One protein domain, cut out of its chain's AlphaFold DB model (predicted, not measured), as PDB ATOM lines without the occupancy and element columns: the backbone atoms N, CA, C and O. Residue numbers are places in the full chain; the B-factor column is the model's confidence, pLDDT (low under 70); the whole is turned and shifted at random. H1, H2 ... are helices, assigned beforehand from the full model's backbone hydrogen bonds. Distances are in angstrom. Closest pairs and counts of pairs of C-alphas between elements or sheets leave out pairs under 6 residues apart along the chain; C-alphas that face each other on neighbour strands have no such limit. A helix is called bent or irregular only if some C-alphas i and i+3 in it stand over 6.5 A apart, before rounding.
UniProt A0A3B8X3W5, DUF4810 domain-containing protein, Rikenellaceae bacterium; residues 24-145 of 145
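AT A GLANCE: This is residues 24 to 145 of the 145 residues of the protein "DUF4810 domain-containing protein" of Rikenellaceae bacterium (UniProt A0A3B8X3W5). The longest helix, H6, runs with H3 and H7 roughly alongside it, the three making a triangle of helices, and H3 packs in turn on H2, the inner leg of a helical hairpin with H1. H4 bridges H2 and residues 110 to 114 of H6, and the very short H5 sits by H2, so that H2 has four helices round it. The printed part has 122 residues with seven named helices, H1 to H7 in order along the chain, and no named strand; the class is all helix. The packing of the helices is part aligned and part crossed. The whole is compact, with a radius of gyration of the C-alphas of 14.0 A, and rounded, with spans of 35 by 34 by 27 A.

IN THESE COORDINATES: H6 is residues 110 to 128, 25.4 A from first to last C-alpha, from C-alpha 110 at (-33.069, -27.973, 31.924) to C-alpha 128 at (-26.711, -12.698, 12.638). H7 is residues 130 to 143, 19.7 A long, ending at C-alpha 143 at (-21.907, -31.182, 19.854); it is irregular, but only just, with C-alphas 131 and 134 7.0 A apart. H3 is residues 76 to 84, 12.1 A long. H2 is residues 48 to 63, 22.7 A long, and H1 is residues 34 to 45, 15.8 A long, beginning at C-alpha 34 at (-22.068, -7.003, 33.049). H4 is residues 89 to 96, 10.4 A long, and H5 is residues 99 to 102, 5.1 A long. Before H1, residues 28 to 29 form a short antiparallel pairing with residues 32 to 33.

HOW THE PARTS SIT: H6 touches H3 at a shallow tilt of 23 degrees, opposite ways; their closest C-alphas, those of Gly 81 and Gly 118, are 3.8 A apart. H6 and H7 form a helical hairpin at a shallow tilt of 25 degrees; H6 touches H7 with residues 119 to 126 alone, and the closest C-alphas, of Met 126 and Val 133, are 5.2 A apart. H3 and H7 are close but not clearly touching, with the C-alphas of Ala 78 and Ile 136 closest at 7.3 A. H2 is the hub and touches H1, H3, H4 and H5. H2 and H3 form a helical hairpin at a steep tilt of 43 degrees, with the C-alphas of Tyr 58 and Tyr 80 closest at 6.1 A. H1 and H2 form another at a shallow tilt of 25 degrees, with the C-alphas of Ser 42 and Ser 50 closest at 4.9 A. H4 touches H2 at a steep tilt of 65 degrees, opposite ways, with the C-alphas of Cys 52 and Phe 93 closest at 5.5 A. H4 also touches H6, at a steep tilt of 53 degrees, with the C-alphas of Ala 90 and Gly 111 closest at 5.3 A. H5 and H2 only just touch, with 3 pairs of C-alphas within 8 A, the closest being Ala 56 and Glu 101 at 5.7 A. H2 and H6 are apart, and so are H1 and H3. Every O i to N i+4 pair is within hydrogen-bond range in H1, H2, H3 and H4, against 14 of 15 in H6 and 6 of 10 in H7, while H5 is too short for such a pair.

THE WHOLE: The C-alphas farthest apart, those of Ser 30 and Lys 145, are 41.8 A apart. The printed part has no cut and ends at residue 145, the chain's last. The link from H2 to H3, residues 64 to 75, is long; its C-alphas lie 10 to 21 A from the mean of all C-alphas. The link from H5 to H6 is short but not tight, and the other links are tight. The mean pLDDT of the printed part is 95.5, and residue 145 is the one printed residue under 70.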
ATOM      1  N   TYR A  24     -25.767  -4.088  23.032       95.56
ATOM      2  CA  TYR A  24     -25.951  -4.112  24.480       95.56
ATOM      3  C   TYR A  24     -25.176  -5.269  25.118       95.56
ATOM      4  O   TYR A  24     -25.474  -6.431  24.865       95.56
ATOM      5  N   TRP A  25     -24.226  -4.938  25.991       95.94
ATOM      6  CA  TRP A  25     -23.344  -5.887  26.688       95.94
ATOM      7  C   TRP A  25     -23.803  -6.203  28.127       95.94
ATOM      8  O   TRP A  25     -22.998  -6.459  29.020       95.94
ATOM      9  N   GLY A  26     -25.109  -6.103  28.398       92.81
ATOM     10  CA  GLY A  26     -25.661  -6.277  29.750       92.81
ATOM     11  C   GLY A  26     -25.607  -5.023  30.639       92.81
ATOM     12  O   GLY A  26     -25.954  -5.084  31.815       92.81
ATOM     13  N   GLY A  27     -25.235  -3.870  30.072       90.56
ATOM     14  CA  GLY A  27     -25.159  -2.580  30.768       90.56
ATOM     15  C   GLY A  27     -23.841  -2.376  31.517       90.56
ATOM     16  O   GLY A  27     -23.110  -3.331  31.763       90.56
ATOM     17  N   THR A  28     -23.526  -1.125  31.851       87.56
ATOM     18  CA  THR A  28     -22.262  -0.746  32.502       87.56
ATOM     19  C   THR A  28     -22.420  -0.689  34.019       87.56
ATOM     20  O   THR A  28     -23.330  -0.040  34.532       87.56
ATOM     21  N   GLN A  29     -21.506  -1.335  34.738       80.56
ATOM     22  CA  GLN A  29     -21.375  -1.304  36.189       80.56
ATOM     23  C   GLN A  29     -19.892  -1.147  36.545       80.56
ATOM     24  O   GLN A  29     -19.057  -1.950  36.139       80.56
ATOM     25  N   SER A  30     -19.561  -0.097  37.301       82.19
ATOM     26  CA  SER A  30     -18.194   0.153  37.790       82.19
ATOM     27  C   SER A  30     -17.115   0.210  36.694       82.19
ATOM     28  O   SER A  30     -16.001  -0.259  36.893       82.19
ATOM     29  N   GLY A  31     -17.440   0.788  35.533       88.25
ATOM     30  CA  GLY A  31     -16.491   0.980  34.426       88.25
ATOM     31  C   GLY A  31     -16.339  -0.210  33.471       88.25
ATOM     32  O   GLY A  31     -15.658  -0.067  32.464       88.25
ATOM     33  N   ALA A  32     -17.010  -1.332  33.737       91.50
ATOM     34  CA  ALA A  32     -17.069  -2.494  32.852       91.50
ATOM     35  C   ALA A  32     -18.523  -2.910  32.604       91.50
ATOM     36  O   ALA A  32     -19.448  -2.494  33.303       91.50
ATOM     37  N   THR A  33     -18.756  -3.716  31.587       94.69
ATOM     38  CA  THR A  33     -20.070  -4.269  31.273       94.69
ATOM     39  C   THR A  33     -20.394  -5.460  32.175       94.69
ATOM     40  O   THR A  33     -19.507  -6.096  32.750       94.69
ATOM     41  N   ALA A  34     -21.678  -5.791  32.328       95.75
ATOM     42  CA  ALA A  34     -22.068  -7.003  33.049       95.75
ATOM     43  C   ALA A  34     -21.470  -8.263  32.399       95.75
ATOM     44  O   ALA A  34     -21.071  -9.175  33.121       95.75
ATOM     45  N   TYR A  35     -21.361  -8.275  31.065       96.31
ATOM     46  CA  TYR A  35     -20.662  -9.318  30.316       96.31
ATOM     47  C   TYR A  35     -19.198  -9.449  30.721       96.31
ATOM     48  O   TYR A  35     -18.816 -10.511  31.201       96.31
ATOM     49  N   GLU A  36     -18.407  -8.382  30.625       94.94
ATOM     50  CA  GLU A  36     -16.981  -8.426  30.981       94.94
ATOM     51  C   GLU A  36     -16.774  -8.904  32.423       94.94
ATOM     52  O   GLU A  36     -15.952  -9.783  32.681       94.94
ATOM     53  N   ASN A  37     -17.572  -8.386  33.360       95.31
ATOM     54  CA  ASN A  37     -17.474  -8.757  34.768       95.31
ATOM     55  C   ASN A  37     -17.829 -10.230  35.018       95.31
ATOM     56  O   ASN A  37     -17.099 -10.926  35.725       95.31
ATOM     57  N   LEU A  38     -18.955 -10.716  34.479       95.38
ATOM     58  CA  LEU A  38     -19.433 -12.075  34.753       95.38
ATOM     59  C   LEU A  38     -18.685 -13.139  33.949       95.38
ATOM     60  O   LEU A  38     -18.427 -14.213  34.491       95.38
ATOM     61  N   ALA A  39     -18.287 -12.845  32.711       95.00
ATOM     62  CA  ALA A  39     -17.441 -13.734  31.924       95.00
ATOM     63  C   ALA A  39     -16.076 -13.910  32.605       95.00
ATOM     64  O   ALA A  39     -15.659 -15.042  32.862       95.00
ATOM     65  N   TYR A  40     -15.435 -12.806  33.018       93.44
ATOM     66  CA  TYR A  40     -14.179 -12.868  33.765       93.44
ATOM     67  C   TYR A  40     -14.347 -13.583  35.110       93.44
ATOM     68  O   TYR A  40     -13.555 -14.459  35.442       93.44
ATOM     69  N   GLN A  41     -15.401 -13.274  35.873       92.69
ATOM     70  CA  GLN A  41     -15.668 -13.954  37.144       92.69
ATOM     71  C   GLN A  41     -15.868 -15.463  36.957       92.69
ATOM     72  O   GLN A  41     -15.394 -16.241  37.784       92.69
ATOM     73  N   SER A  42     -16.573 -15.886  35.906       92.44
ATOM     74  CA  SER A  42     -16.768 -17.304  35.612       92.44
ATOM     75  C   SER A  42     -15.452 -17.988  35.247       92.44
ATOM     76  O   SER A  42     -15.192 -19.082  35.738       92.44
ATOM     77  N   TYR A  43     -14.599 -17.324  34.462       92.50
ATOM     78  CA  TYR A  43     -13.265 -17.815  34.108       92.50
ATOM     79  C   TYR A  43     -12.318 -17.913  35.319       92.50
ATOM     80  O   TYR A  43     -11.646 -18.929  35.491       92.50
ATOM     81  N   ASP A  44     -12.287 -16.882  36.168       94.06
ATOM     82  CA  ASP A  44     -11.385 -16.772  37.322       94.06
ATOM     83  C   ASP A  44     -11.819 -17.662  38.497       94.06
ATOM     84  O   ASP A  44     -10.995 -18.314  39.132       94.06
ATOM     85  N   LYS A  45     -13.123 -17.697  38.811       91.94
ATOM     86  CA  LYS A  45     -13.636 -18.400  40.001       91.94
ATOM     87  C   LYS A  45     -14.140 -19.807  39.720       91.94
ATOM     88  O   LYS A  45     -14.087 -20.631  40.627       91.94
ATOM     89  N   GLN A  46     -14.676 -20.064  38.524       90.56
ATOM     90  CA  GLN A  46     -15.177 -21.380  38.092       90.56
ATOM     91  C   GLN A  46     -16.140 -22.044  39.096       90.56
ATOM     92  O   GLN A  46     -16.164 -23.258  39.274       90.56
ATOM     93  N   THR A  47     -16.950 -21.235  39.785       96.31
ATOM     94  CA  THR A  47     -17.931 -21.731  40.762       96.31
ATOM     95  C   THR A  47     -19.271 -22.053  40.092       96.31
ATOM     96  O   THR A  47     -19.645 -21.376  39.129       96.31
ATOM     97  N   PRO A  48     -20.083 -22.969  40.657       97.25
ATOM     98  CA  PRO A  48     -21.446 -23.211  40.176       97.25
ATOM     99  C   PRO A  48     -22.289 -21.934  40.061       97.25
ATOM    100  O   PRO A  48     -22.989 -21.715  39.074       97.25
ATOM    101  N   LYS A  49     -22.169 -21.030  41.043       96.94
ATOM    102  CA  LYS A  49     -22.897 -19.753  41.057       96.94
ATOM    103  C   LYS A  49     -22.434 -18.789  39.966       96.94
ATOM    104  O   LYS A  49     -23.269 -18.090  39.401       96.94
ATOM    105  N   SER A  50     -21.131 -18.710  39.685       96.69
ATOM    106  CA  SER A  50     -20.634 -17.849  38.602       96.69
ATOM    107  C   SER A  50     -21.100 -18.352  37.236       96.69
ATOM    108  O   SER A  50     -21.511 -17.538  36.416       96.69
ATOM    109  N   LEU A  51     -21.152 -19.675  37.041       97.56
ATOM    110  CA  LEU A  51     -21.725 -20.279  35.838       97.56
ATOM    111  C   LEU A  51     -23.225 -19.970  35.701       97.56
ATOM    112  O   LEU A  51     -23.656 -19.520  34.643       97.56
ATOM    113  N   CYS A  52     -24.017 -20.115  36.771       98.06
ATOM    114  CA  CYS A  52     -25.454 -19.801  36.737       98.06
ATOM    115  C   CYS A  52     -25.722 -18.337  36.364       98.06
ATOM    116  O   CYS A  52     -26.572 -18.052  35.517       98.06
ATOM    117  N   LYS A  53     -24.952 -17.411  36.947       97.88
ATOM    118  CA  LYS A  53     -25.041 -15.981  36.632       97.88
ATOM    119  C   LYS A  53     -24.683 -15.688  35.182       97.88
ATOM    120  O   LYS A  53     -25.339 -14.853  34.563       97.88
ATOM    121  N   LEU A  54     -23.662 -16.359  34.651       98.00
ATOM    122  CA  LEU A  54     -23.241 -16.198  33.264       98.00
ATOM    123  C   LEU A  54     -24.314 -16.718  32.293       98.00
ATOM    124  O   LEU A  54     -24.712 -15.989  31.389       98.00
ATOM    125  N   VAL A  55     -24.872 -17.908  32.540       98.31
ATOM    126  CA  VAL A  55     -26.008 -18.463  31.775       98.31
ATOM    127  C   VAL A  55     -27.206 -17.505  31.783       98.31
ATOM    128  O   VAL A  55     -27.780 -17.207  30.737       98.31
ATOM    129  N   ALA A  56     -27.564 -16.972  32.954       98.19
ATOM    130  CA  ALA A  56     -28.671 -16.030  33.090       98.19
ATOM    131  C   ALA A  56     -28.400 -14.677  32.413       98.19
ATOM    132  O   ALA A  56     -29.331 -14.032  31.924       98.19
ATOM    133  N   LEU A  57     -27.145 -14.217  32.397       97.88
ATOM    134  CA  LEU A  57     -26.754 -13.021  31.660       97.88
ATOM    135  C   LEU A  57     -26.915 -13.240  30.155       97.88
ATOM    136  O   LEU A  57     -27.555 -12.415  29.502       97.88
ATOM    137  N   TYR A  58     -26.363 -14.330  29.620       98.50
ATOM    138  CA  TYR A  58     -26.466 -14.626  28.197       98.50
ATOM    139  C   TYR A  58     -27.926 -14.723  27.753       98.50
ATOM    140  O   TYR A  58     -28.296 -14.055  26.790       98.50
ATOM    141  N   GLU A  59     -28.783 -15.425  28.504       98.31
ATOM    142  CA  GLU A  59     -30.209 -15.519  28.167       98.31
ATOM    143  C   GLU A  59     -30.881 -14.136  28.107       98.31
ATOM    144  O   GLU A  59     -31.658 -13.849  27.196       98.31
ATOM    145  N   LYS A  60     -30.544 -13.220  29.024       97.75
ATOM    146  CA  LYS A  60     -31.048 -11.836  28.972       97.75
ATOM    147  C   LYS A  60     -30.553 -11.092  27.733       97.75
ATOM    148  O   LYS A  60     -31.340 -10.386  27.108       97.75
ATOM    149  N   MET A  61     -29.276 -11.242  27.382       97.56
ATOM    150  CA  MET A  61     -28.681 -10.570  26.222       97.56
ATOM    151  C   MET A  61     -29.279 -11.059  24.899       97.56
ATOM    152  O   MET A  61     -29.473 -10.246  23.996       97.56
ATOM    153  N   VAL A  62     -29.623 -12.348  24.794       97.94
ATOM    154  CA  VAL A  62     -30.222 -12.912  23.572       97.94
ATOM    155  C   VAL A  62     -31.733 -12.709  23.467       97.94
ATOM    156  O   VAL A  62     -32.258 -12.631  22.358       97.94
ATOM    157  N   THR A  63     -32.447 -12.594  24.590       97.19
ATOM    158  CA  THR A  63     -33.908 -12.375  24.599       97.19
ATOM    159  C   THR A  63     -34.309 -10.908  24.568       97.19
ATOM    160  O   THR A  63     -35.380 -10.572  24.065       97.19
ATOM    161  N   LYS A  64     -33.474 -10.027  25.123       96.31
ATOM    162  CA  LYS A  64     -33.700  -8.580  25.166       96.31
ATOM    163  C   LYS A  64     -32.444  -7.857  24.679       96.31
ATOM    164  O   LYS A  64     -31.787  -7.177  25.476       96.31
ATOM    165  N   PRO A  65     -32.081  -8.020  23.393       96.00
ATOM    166  CA  PRO A  65     -30.963  -7.288  22.832       96.00
ATOM    167  C   PRO A  65     -31.256  -5.785  22.863       96.00
ATOM    168  O   PRO A  65     -32.403  -5.340  22.873       96.00
ATOM    169  N   GLY A  66     -30.196  -4.992  22.885       93.62
ATOM    170  CA  GLY A  66     -30.281  -3.539  22.862       93.62
ATOM    171  C   GLY A  66     -29.183  -2.945  21.990       93.62
ATOM    172  O   GLY A  66     -28.567  -3.635  21.179       93.62
ATOM    173  N   GLY A  67     -28.913  -1.655  22.177       92.88
ATOM    174  CA  GLY A  67     -28.025  -0.909  21.286       92.88
ATOM    175  C   GLY A  67     -28.674  -0.637  19.929       92.88
ATOM    176  O   GLY A  67     -29.837  -0.959  19.696       92.88
ATOM    177  N   LEU A  68     -27.932  -0.016  19.021       94.19
ATOM    178  CA  LEU A  68     -28.478   0.376  17.718       94.19
ATOM    179  C   LEU A  68     -28.821  -0.823  16.820       94.19
ATOM    180  O   LEU A  68     -29.727  -0.725  15.998       94.19
ATOM    181  N   ARG A  69     -28.115  -1.949  16.971       94.94
ATOM    182  CA  ARG A  69     -28.298  -3.134  16.120       94.94
ATOM    183  C   ARG A  69     -29.496  -3.999  16.494       94.94
ATOM    184  O   ARG A  69     -29.949  -4.745  15.637       94.94
ATOM    185  N   GLN A  70     -29.983  -3.914  17.736       95.69
ATOM    186  CA  GLN A  70     -31.112  -4.717  18.236       95.69
ATOM    187  C   GLN A  70     -30.936  -6.239  18.040       95.69
ATOM    188  O   GLN A  70     -31.909  -6.985  17.995       95.69
ATOM    189  N   VAL A  71     -29.687  -6.705  17.971       97.19
ATOM    190  CA  VAL A  71     -29.303  -8.123  18.002       97.19
ATOM    191  C   VAL A  71     -28.201  -8.318  19.052       97.19
ATOM    192  O   VAL A  71     -27.554  -7.331  19.434       97.19
ATOM    193  N   PRO A  72     -27.992  -9.543  19.567       97.94
ATOM    194  CA  PRO A  72     -26.921  -9.824  20.521       97.94
ATOM    195  C   PRO A  72     -25.558  -9.510  19.895       97.94
ATOM    196  O   PRO A  72     -25.430  -9.680  18.689       97.94
ATOM    197  N   PRO A  73     -24.552  -9.058  20.664       97.50
ATOM    198  CA  PRO A  73     -23.218  -8.826  20.121       97.50
ATOM    199  C   PRO A  73     -22.607 -10.073  19.446       97.50
ATOM    200  O   PRO A  73     -22.938 -11.192  19.850       97.50
ATOM    201  N   PRO A  74     -21.670  -9.902  18.489       97.38
ATOM    202  CA  PRO A  74     -20.975 -11.021  17.856       97.38
ATOM    203  C   PRO A  74     -20.313 -11.928  18.892       97.38
ATOM    204  O   PRO A  74     -19.725 -11.435  19.856       97.38
ATOM    205  N   GLY A  75     -20.410 -13.241  18.695       97.50
ATOM    206  CA  GLY A  75     -19.871 -14.259  19.591       97.50
ATOM    207  C   GLY A  75     -20.767 -14.619  20.777       97.50
ATOM    208  O   GLY A  75     -20.626 -15.716  21.309       97.50
ATOM    209  N   ILE A  76     -21.724 -13.774  21.182       98.38
ATOM    210  CA  ILE A  76     -22.565 -14.051  22.361       98.38
ATOM    211  C   ILE A  76     -23.442 -15.284  22.150       98.38
ATOM    212  O   ILE A  76     -23.569 -16.108  23.055       98.38
ATOM    213  N   CYS A  77     -24.031 -15.440  20.963       98.62
ATOM    214  CA  CYS A  77     -24.824 -16.625  20.664       98.62
ATOM    215  C   CYS A  77     -23.922 -17.868  20.560       98.62
ATOM    216  O   CYS A  77     -24.289 -18.930  21.061       98.62
ATOM    217  N   ALA A  78     -22.713 -17.740  20.001       98.50
ATOM    218  CA  ALA A  78     -21.732 -18.828  19.969       98.50
ATOM    219  C   ALA A  78     -21.316 -19.315  21.368       98.50
ATOM    220  O   ALA A  78     -21.400 -20.509  21.658       98.50
ATOM    221  N   GLU A  79     -20.872 -18.399  22.231       98.06
ATOM    222  CA  GLU A  79     -20.422 -18.695  23.595       98.06
ATOM    223  C   GLU A  79     -21.550 -19.295  24.427       98.06
ATOM    224  O   GLU A  79     -21.363 -20.317  25.092       98.06
ATOM    225  N   TYR A  80     -22.738 -18.698  24.342       98.56
ATOM    226  CA  TYR A  80     -23.896 -19.187  25.063       98.56
ATOM    227  C   TYR A  80     -24.318 -20.576  24.582       98.56
ATOM    228  O   TYR A  80     -24.517 -21.483  25.392       98.56
ATOM    229  N   GLY A  81     -24.397 -20.767  23.262       98.38
ATOM    230  CA  GLY A  81     -24.744 -22.046  22.659       98.38
ATOM    231  C   GLY A  81     -23.775 -23.156  23.047       98.38
ATOM    232  O   GLY A  81     -24.199 -24.239  23.447       98.38
ATOM    233  N   TYR A  82     -22.473 -22.866  23.006       98.00
ATOM    234  CA  TYR A  82     -21.437 -23.792  23.448       98.00
ATOM    235  C   TYR A  82     -21.572 -24.142  24.935       98.00
ATOM    236  O   TYR A  82     -21.567 -25.322  25.274       98.00
ATOM    237  N   LEU A  83     -21.733 -23.138  25.805       97.62
ATOM    238  CA  LEU A  83     -21.861 -23.322  27.252       97.62
ATOM    239  C   LEU A  83     -23.053 -24.219  27.614       97.62
ATOM    240  O   LEU A  83     -22.917 -25.112  28.449       97.62
ATOM    241  N   LEU A  84     -24.204 -24.014  26.967       98.06
ATOM    242  CA  LEU A  84     -25.406 -24.822  27.191       98.06
ATOM    243  C   LEU A  84     -25.251 -26.276  26.734       98.06
ATOM    244  O   LEU A  84     -25.855 -27.165  27.329       98.06
ATOM    245  N   LEU A  85     -24.453 -26.516  25.691       97.62
ATOM    246  CA  LEU A  85     -24.182 -27.855  25.162       97.62
ATOM    247  C   LEU A  85     -23.100 -28.609  25.951       97.62
ATOM    248  O   LEU A  85     -22.800 -29.758  25.622       97.62
ATOM    249  N   GLN A  86     -22.508 -28.005  26.985       94.44
ATOM    250  CA  GLN A  86     -21.631 -28.733  27.902       94.44
ATOM    251  C   GLN A  86     -22.460 -29.660  28.799       94.44
ATOM    252  O   GLN A  86     -23.490 -29.258  29.344       94.44
ATOM    253  N   GLY A  87     -22.006 -30.908  28.955       83.31
ATOM    254  CA  GLY A  87     -22.790 -31.986  29.567       83.31
ATOM    255  C   GLY A  87     -23.197 -31.720  31.018       83.31
ATOM    256  O   GLY A  87     -24.285 -32.103  31.436       83.31
ATOM    257  N   GLU A  88     -22.356 -31.024  31.781       94.25
ATOM    258  CA  GLU A  88     -22.615 -30.687  33.179       94.25
ATOM    259  C   GLU A  88     -23.449 -29.410  33.379       94.25
ATOM    260  O   GLU A  88     -24.041 -29.237  34.446       94.25
ATOM    261  N   THR A  89     -23.540 -28.517  32.385       97.25
ATOM    262  CA  THR A  89     -24.095 -27.164  32.581       97.25
ATOM    263  C   THR A  89     -25.549 -27.194  33.045       97.25
ATOM    264  O   THR A  89     -25.912 -26.460  33.966       97.25
ATOM    265  N   ALA A  90     -26.381 -28.060  32.459       97.50
ATOM    266  CA  ALA A  90     -27.788 -28.181  32.845       97.50
ATOM    267  C   ALA A  90     -27.956 -28.666  34.295       97.50
ATOM    268  O   ALA A  90     -28.792 -28.137  35.028       97.50
ATOM    269  N   VAL A  91     -27.133 -29.630  34.723       97.75
ATOM    270  CA  VAL A  91     -27.154 -30.177  36.090       97.75
ATOM    271  C   VAL A  91     -26.711 -29.111  37.085       97.75
ATOM    272  O   VAL A  91     -27.434 -28.802  38.033       97.75
ATOM    273  N   VAL A  92     -25.567 -28.470  36.821       98.06
ATOM    274  CA  VAL A  92     -25.034 -27.405  37.678       98.06
ATOM    275  C   VAL A  92     -26.048 -26.270  37.817       98.06
ATOM    276  O   VAL A  92     -26.277 -25.795  38.932       98.06
ATOM    277  N   PHE A  93     -26.691 -25.862  36.720       98.00
ATOM    278  CA  PHE A  93     -27.717 -24.824  36.745       98.00
ATOM    279  C   PHE A  93     -28.948 -25.246  37.554       98.00
ATOM    280  O   PHE A  93     -29.399 -24.498  38.424       98.00
ATOM    281  N   ALA A  94     -29.473 -26.452  37.323       97.19
ATOM    282  CA  ALA A  94     -30.641 -26.960  38.037       97.19
ATOM    283  C   ALA A  94     -30.425 -26.979  39.561       97.19
ATOM    284  O   ALA A  94     -31.327 -26.613  40.319       97.19
ATOM    285  N   GLU A  95     -29.223 -27.331  40.012       97.31
ATOM    286  CA  GLU A  95     -28.886 -27.440  41.433       97.31
ATOM    287  C   GLU A  95     -28.529 -26.097  42.088       97.31
ATOM    288  O   GLU A  95     -28.840 -25.885  43.259       97.31
ATOM    289  N   ASN A  96     -27.897 -25.172  41.353       98.19
ATOM    290  CA  ASN A  96     -27.240 -24.002  41.953       98.19
ATOM    291  C   ASN A  96     -27.854 -22.649  41.571       98.19
ATOM    292  O   ASN A  96     -27.553 -21.647  42.231       98.19
ATOM    293  N   ALA A  97     -28.697 -22.593  40.536       97.69
ATOM    294  CA  ALA A  97     -29.324 -21.347  40.117       97.69
ATOM    295  C   ALA A  97     -30.336 -20.853  41.158       97.69
ATOM    296  O   ALA A  97     -31.128 -21.611  41.729       97.69
ATOM    297  N   SER A  98     -30.337 -19.543  41.376       97.81
ATOM    298  CA  SER A  98     -31.335 -18.856  42.186       97.81
ATOM    299  C   SER A  98     -32.719 -18.898  41.530       97.81
ATOM    300  O   SER A  98     -32.863 -19.100  40.323       97.81
ATOM    301  N   ALA A  99     -33.765 -18.652  42.321       96.62
ATOM    302  CA  ALA A  99     -35.139 -18.647  41.819       96.62
ATOM    303  C   ALA A  99     -35.352 -17.646  40.667       96.62
ATOM    304  O   ALA A  99     -36.050 -17.959  39.707       96.62
ATOM    305  N   SER A 100     -34.727 -16.465  40.725       95.88
ATOM    306  CA  SER A 100     -34.849 -15.448  39.673       95.88
ATOM    307  C   SER A 100     -34.113 -15.825  38.386       95.88
ATOM    308  O   SER A 100     -34.556 -15.448  37.304       95.88
ATOM    309  N   GLU A 101     -33.017 -16.582  38.475       97.56
ATOM    310  CA  GLU A 101     -32.312 -17.125  37.307       97.56
ATOM    311  C   GLU A 101     -33.138 -18.240  36.655       97.56
ATOM    312  O   GLU A 101     -33.321 -18.232  35.441       97.56
ATOM    313  N   LYS A 102     -33.719 -19.141  37.456       96.81
ATOM    314  CA  LYS A 102     -34.609 -20.213  36.976       96.81
ATOM    315  C   LYS A 102     -35.863 -19.679  36.278       96.81
ATOM    316  O   LYS A 102     -36.265 -20.195  35.239       96.81
ATOM    317  N   GLN A 103     -36.443 -18.592  36.793       95.06
ATOM    318  CA  GLN A 103     -37.622 -17.939  36.203       95.06
ATOM    319  C   GLN A 103     -37.417 -17.462  34.757       95.06
ATOM    320  O   GLN A 103     -38.405 -17.259  34.048       95.06
ATOM    321  N   LEU A 104     -36.170 -17.299  34.297       95.50
ATOM    322  CA  LEU A 104     -35.881 -16.934  32.909       95.50
ATOM    323  C   LEU A 104     -36.268 -18.043  31.922       95.50
ATOM    324  O   LEU A 104     -36.640 -17.734  30.795       95.50
ATOM    325  N   PHE A 105     -36.222 -19.309  32.343       93.56
ATOM    326  CA  PHE A 105     -36.220 -20.448  31.424       93.56
ATOM    327  C   PHE A 105     -37.558 -21.180  31.280       93.56
ATOM    328  O   PHE A 105     -37.669 -22.037  30.414       93.56
ATOM    329  N   LYS A 106     -38.591 -20.829  32.064       89.69
ATOM    330  CA  LYS A 106     -39.963 -21.393  31.986       89.69
ATOM    331  C   LYS A 106     -40.014 -22.913  31.701       89.69
ATOM    332  O   LYS A 106     -40.860 -23.373  30.938       89.69
ATOM    333  N   THR A 107     -39.101 -23.671  32.302       93.19
ATOM    334  CA  THR A 107     -38.945 -25.118  32.135       93.19
ATOM    335  C   THR A 107     -38.495 -25.726  33.456       93.19
ATOM    336  O   THR A 107     -37.772 -25.081  34.221       93.19
ATOM    337  N   ASP A 108     -38.887 -26.975  33.681       89.81
ATOM    338  CA  ASP A 108     -38.380 -27.806  34.775       89.81
ATOM    339  C   ASP A 108     -37.369 -28.856  34.272       89.81
ATOM    340  O   ASP A 108     -36.595 -29.399  35.058       89.81
ATOM    341  N   ASP A 109     -37.318 -29.095  32.955       95.69
ATOM    342  CA  ASP A 109     -36.319 -29.940  32.296       95.69
ATOM    343  C   ASP A 109     -35.250 -29.058  31.637       95.69
ATOM    344  O   ASP A 109     -35.355 -28.644  30.476       95.69
ATOM    345  N   TYR A 110     -34.215 -28.738  32.413       96.38
ATOM    346  CA  TYR A 110     -33.069 -27.973  31.924       96.38
ATOM    347  C   TYR A 110     -32.213 -28.767  30.942       96.38
ATOM    348  O   TYR A 110     -31.586 -28.155  30.089       96.38
ATOM    349  N   GLY A 111     -32.189 -30.101  31.019       96.06
ATOM    350  CA  GLY A 111     -31.375 -30.929  30.130       96.06
ATOM    351  C   GLY A 111     -31.861 -30.832  28.687       96.06
ATOM    352  O   GLY A 111     -31.112 -30.418  27.800       96.06
ATOM    353  N   ALA A 112     -33.142 -31.133  28.464       95.56
ATOM    354  CA  ALA A 112     -33.745 -31.028  27.139       95.56
ATOM    355  C   ALA A 112     -33.769 -29.577  26.639       95.56
ATOM    356  O   ALA A 112     -33.443 -29.313  25.476       95.56
ATOM    357  N   PHE A 113     -34.102 -28.622  27.518       96.31
ATOM    358  CA  PHE A 113     -34.129 -27.211  27.145       96.31
ATOM    359  C   PHE A 113     -32.742 -26.703  26.741       96.31
ATOM    360  O   PHE A 113     -32.619 -26.068  25.699       96.31
ATOM    361  N   PHE A 114     -31.692 -26.976  27.526       97.44
ATOM    362  CA  PHE A 114     -30.341 -26.469  27.259       97.44
ATOM    363  C   PHE A 114     -29.772 -27.083  25.980       97.44
ATOM    364  O   PHE A 114     -29.161 -26.363  25.195       97.44
ATOM    365  N   ALA A 115     -30.051 -28.360  25.701       96.50
ATOM    366  CA  ALA A 115     -29.660 -28.988  24.443       96.50
ATOM    367  C   ALA A 115     -30.309 -28.301  23.224       96.50
ATOM    368  O   ALA A 115     -29.621 -27.929  22.269       96.50
ATOM    369  N   ALA A 116     -31.629 -28.081  23.266       96.75
ATOM    370  CA  ALA A 116     -32.357 -27.426  22.179       96.75
ATOM    371  C   ALA A 116     -31.936 -25.957  22.012       96.75
ATOM    372  O   ALA A 116     -31.603 -25.517  20.910       96.75
ATOM    373  N   ARG A 117     -31.893 -25.217  23.122       97.88
ATOM    374  CA  ARG A 117     -31.518 -23.804  23.158       97.88
ATOM    375  C   ARG A 117     -30.070 -23.597  22.739       97.88
ATOM    376  O   ARG A 117     -29.782 -22.679  21.983       97.88
ATOM    377  N   GLY A 118     -29.164 -24.467  23.174       98.06
ATOM    378  CA  GLY A 118     -27.752 -24.401  22.823       98.06
ATOM    379  C   GLY A 118     -27.532 -24.509  21.317       98.06
ATOM    380  O   GLY A 118     -26.841 -23.678  20.726       98.06
ATOM    381  N   LYS A 119     -28.211 -25.467  20.670       98.25
ATOM    382  CA  LYS A 119     -28.216 -25.589  19.208       98.25
ATOM    383  C   LYS A 119     -28.805 -24.347  18.526       98.25
ATOM    384  O   LYS A 119     -28.178 -23.827  17.608       98.25
ATOM    385  N   GLU A 120     -29.954 -23.855  18.997       98.31
ATOM    386  CA  GLU A 120     -30.595 -22.640  18.463       98.31
ATOM    387  C   GLU A 120     -29.643 -21.434  18.509       98.31
ATOM    388  O   GLU A 120     -29.575 -20.658  17.560       98.31
ATOM    389  N   MET A 121     -28.882 -21.266  19.594       98.69
ATOM    390  CA  MET A 121     -27.939 -20.152  19.718       98.69
ATOM    391  C   MET A 121     -26.775 -20.275  18.734       98.69
ATOM    392  O   MET A 121     -26.416 -19.290  18.093       98.69
ATOM    393  N   LEU A 122     -26.233 -21.477  18.523       98.56
ATOM    394  CA  LEU A 122     -25.226 -21.682  17.478       98.56
ATOM    395  C   LEU A 122     -25.790 -21.374  16.076       98.56
ATOM    396  O   LEU A 122     -25.113 -20.765  15.253       98.56
ATOM    397  N   GLU A 123     -27.041 -21.741  15.795       98.50
ATOM    398  CA  GLU A 123     -27.703 -21.401  14.527       98.50
ATOM    399  C   GLU A 123     -27.903 -19.883  14.374       98.50
ATOM    400  O   GLU A 123     -27.577 -19.328  13.323       98.50
ATOM    401  N   LYS A 124     -28.332 -19.192  15.436       98.56
ATOM    402  CA  LYS A 124     -28.496 -17.729  15.444       98.56
ATOM    403  C   LYS A 124     -27.194 -16.958  15.287       98.56
ATOM    404  O   LYS A 124     -27.207 -15.889  14.687       98.56
ATOM    405  N   GLU A 125     -26.073 -17.471  15.794       98.69
ATOM    406  CA  GLU A 125     -24.767 -16.855  15.530       98.69
ATOM    407  C   GLU A 125     -24.505 -16.788  14.018       98.69
ATOM    408  O   GLU A 125     -24.115 -15.746  13.504       98.69
ATOM    409  N   MET A 126     -24.776 -17.870  13.287       98.44
ATOM    410  CA  MET A 126     -24.596 -17.908  11.834       98.44
ATOM    411  C   MET A 126     -25.608 -17.039  11.080       98.44
ATOM    412  O   MET A 126     -25.288 -16.529  10.009       98.44
ATOM    413  N   GLU A 127     -26.817 -16.881  11.621       98.25
ATOM    414  CA  GLU A 127     -27.849 -16.008  11.056       98.25
ATOM    415  C   GLU A 127     -27.470 -14.528  11.183       98.25
ATOM    416  O   GLU A 127     -27.499 -13.791  10.196       98.25
ATOM    417  N   TYR A 128     -27.085 -14.091  12.386       98.12
ATOM    418  CA  TYR A 128     -26.711 -12.698  12.638       98.12
ATOM    419  C   TYR A 128     -25.329 -12.349  12.078       98.12
ATOM    420  O   TYR A 128     -25.113 -11.210  11.654       98.12
ATOM    421  N   TYR A 129     -24.421 -13.328  12.047       98.06
ATOM    422  CA  TYR A 129     -23.021 -13.178  11.660       98.06
ATOM    423  C   TYR A 129     -22.614 -14.282  10.673       98.06
ATOM    424  O   TYR A 129     -21.966 -15.259  11.064       98.06
ATOM    425  N   PRO A 130     -22.969 -14.170   9.377       98.00
ATOM    426  CA  PRO A 130     -22.677 -15.195   8.367       98.00
ATOM    427  C   PRO A 130     -21.187 -15.537   8.218       98.00
ATOM    428  O   PRO A 130     -20.827 -16.647   7.824       98.00
ATOM    429  N   GLU A 131     -20.289 -14.616   8.573       97.50
ATOM    430  CA  GLU A 131     -18.845 -14.849   8.627       97.50
ATOM    431  C   GLU A 131     -18.438 -15.937   9.637       97.50
ATOM    432  O   GLU A 131     -17.368 -16.543   9.495       97.50
ATOM    433  N   SER A 132     -19.290 -16.209  10.632       98.00
ATOM    434  CA  SER A 132     -19.071 -17.212  11.676       98.00
ATOM    435  C   SER A 132     -19.343 -18.645  11.203       98.00
ATOM    436  O   SER A 132     -18.843 -19.589  11.819       98.00
ATOM    437  N   VAL A 133     -20.052 -18.844  10.080       98.19
ATOM    438  CA  VAL A 133     -20.481 -20.170   9.579       98.19
ATOM    439  C   VAL A 133     -19.327 -21.167   9.504       98.19
ATOM    440  O   VAL A 133     -19.458 -22.312   9.942       98.19
ATOM    441  N   LYS A 134     -18.162 -20.722   9.013       97.62
ATOM    442  CA  LYS A 134     -16.961 -21.565   8.885       97.62
ATOM    443  C   LYS A 134     -16.452 -22.122  10.223       97.62
ATOM    444  O   LYS A 134     -15.754 -23.132  10.224       97.62
ATOM    445  N   PHE A 135     -16.796 -21.482  11.340       96.50
ATOM    446  CA  PHE A 135     -16.409 -21.883  12.692       96.50
ATOM    447  C   PHE A 135     -17.535 -22.615  13.428       96.50
ATOM    448  O   PHE A 135     -17.282 -23.614  14.101       96.50
ATOM    449  N   ILE A 136     -18.778 -22.153  13.279       98.12
ATOM    450  CA  ILE A 136     -19.917 -22.658  14.052       98.12
ATOM    451  C   ILE A 136     -20.490 -23.953  13.468       98.12
ATOM    452  O   ILE A 136     -20.838 -24.872  14.212       98.12
ATOM    453  N   GLN A 137     -20.524 -24.097  12.142       97.00
ATOM    454  CA  GLN A 137     -21.090 -25.289  11.512       97.00
ATOM    455  C   GLN A 137     -20.358 -26.596  11.910       97.00
ATOM    456  O   GLN A 137     -21.033 -27.597  12.175       97.00
ATOM    457  N   PRO A 138     -19.010 -26.641  12.004       96.62
ATOM    458  CA  PRO A 138     -18.303 -27.791  12.570       96.62
ATOM    459  C   PRO A 138     -18.640 -28.067  14.043       96.62
ATOM    460  O   PRO A 138     -18.717 -29.234  14.428       96.62
ATOM    461  N   LEU A 139     -18.856 -27.024  14.856       95.00
ATOM    462  CA  LEU A 139     -19.198 -27.163  16.276       95.00
ATOM    463  C   LEU A 139     -20.569 -27.813  16.462       95.00
ATOM    464  O   LEU A 139     -20.660 -28.795  17.193       95.00
ATOM    465  N   ILE A 140     -21.597 -27.355  15.739       95.19
ATOM    466  CA  ILE A 140     -22.929 -27.989  15.756       95.19
ATOM    467  C   ILE A 140     -22.801 -29.478  15.415       95.19
ATOM    468  O   ILE A 140     -23.241 -30.338  16.172       95.19
ATOM    469  N   LYS A 141     -22.088 -29.804  14.328       95.19
ATOM    470  CA  LYS A 141     -21.853 -31.199  13.916       95.19
ATOM    471  C   LYS A 141     -21.123 -32.039  14.964       95.19
ATOM    472  O   LYS A 141     -21.190 -33.260  14.871       95.19
ATOM    473  N   LYS A 142     -20.361 -31.442  15.879       93.75
ATOM    474  CA  LYS A 142     -19.639 -32.168  16.932       93.75
ATOM    475  C   LYS A 142     -20.482 -32.326  18.196       93.75
ATOM    476  O   LYS A 142     -20.389 -33.363  18.837       93.75
ATOM    477  N   LEU A 143     -21.252 -31.300  18.551       92.50
ATOM    478  CA  LEU A 143     -21.907 -31.182  19.854       92.50
ATOM    479  C   LEU A 143     -23.357 -31.678  19.864       92.50
ATOM    480  O   LEU A 143     -23.874 -31.976  20.931       92.50
ATOM    481  N   THR A 144     -24.016 -31.769  18.706       84.38
ATOM    482  CA  THR A 144     -25.441 -32.140  18.615       84.38
ATOM    483  C   THR A 144     -25.669 -33.477  17.901       84.38
ATOM    484  O   THR A 144     -26.707 -33.654  17.261       84.38
ATOM    485  N   LYS A 145     -24.666 -34.361  17.902       67.06
ATOM    486  CA  LYS A 145     -24.728 -35.685  17.269       67.06
ATOM    487  C   LYS A 145     -25.217 -36.757  18.224       67.06
ATOM    488  O   LYS A 145     -24.827 -36.691  19.407       67.06
TER     489      LYS A 145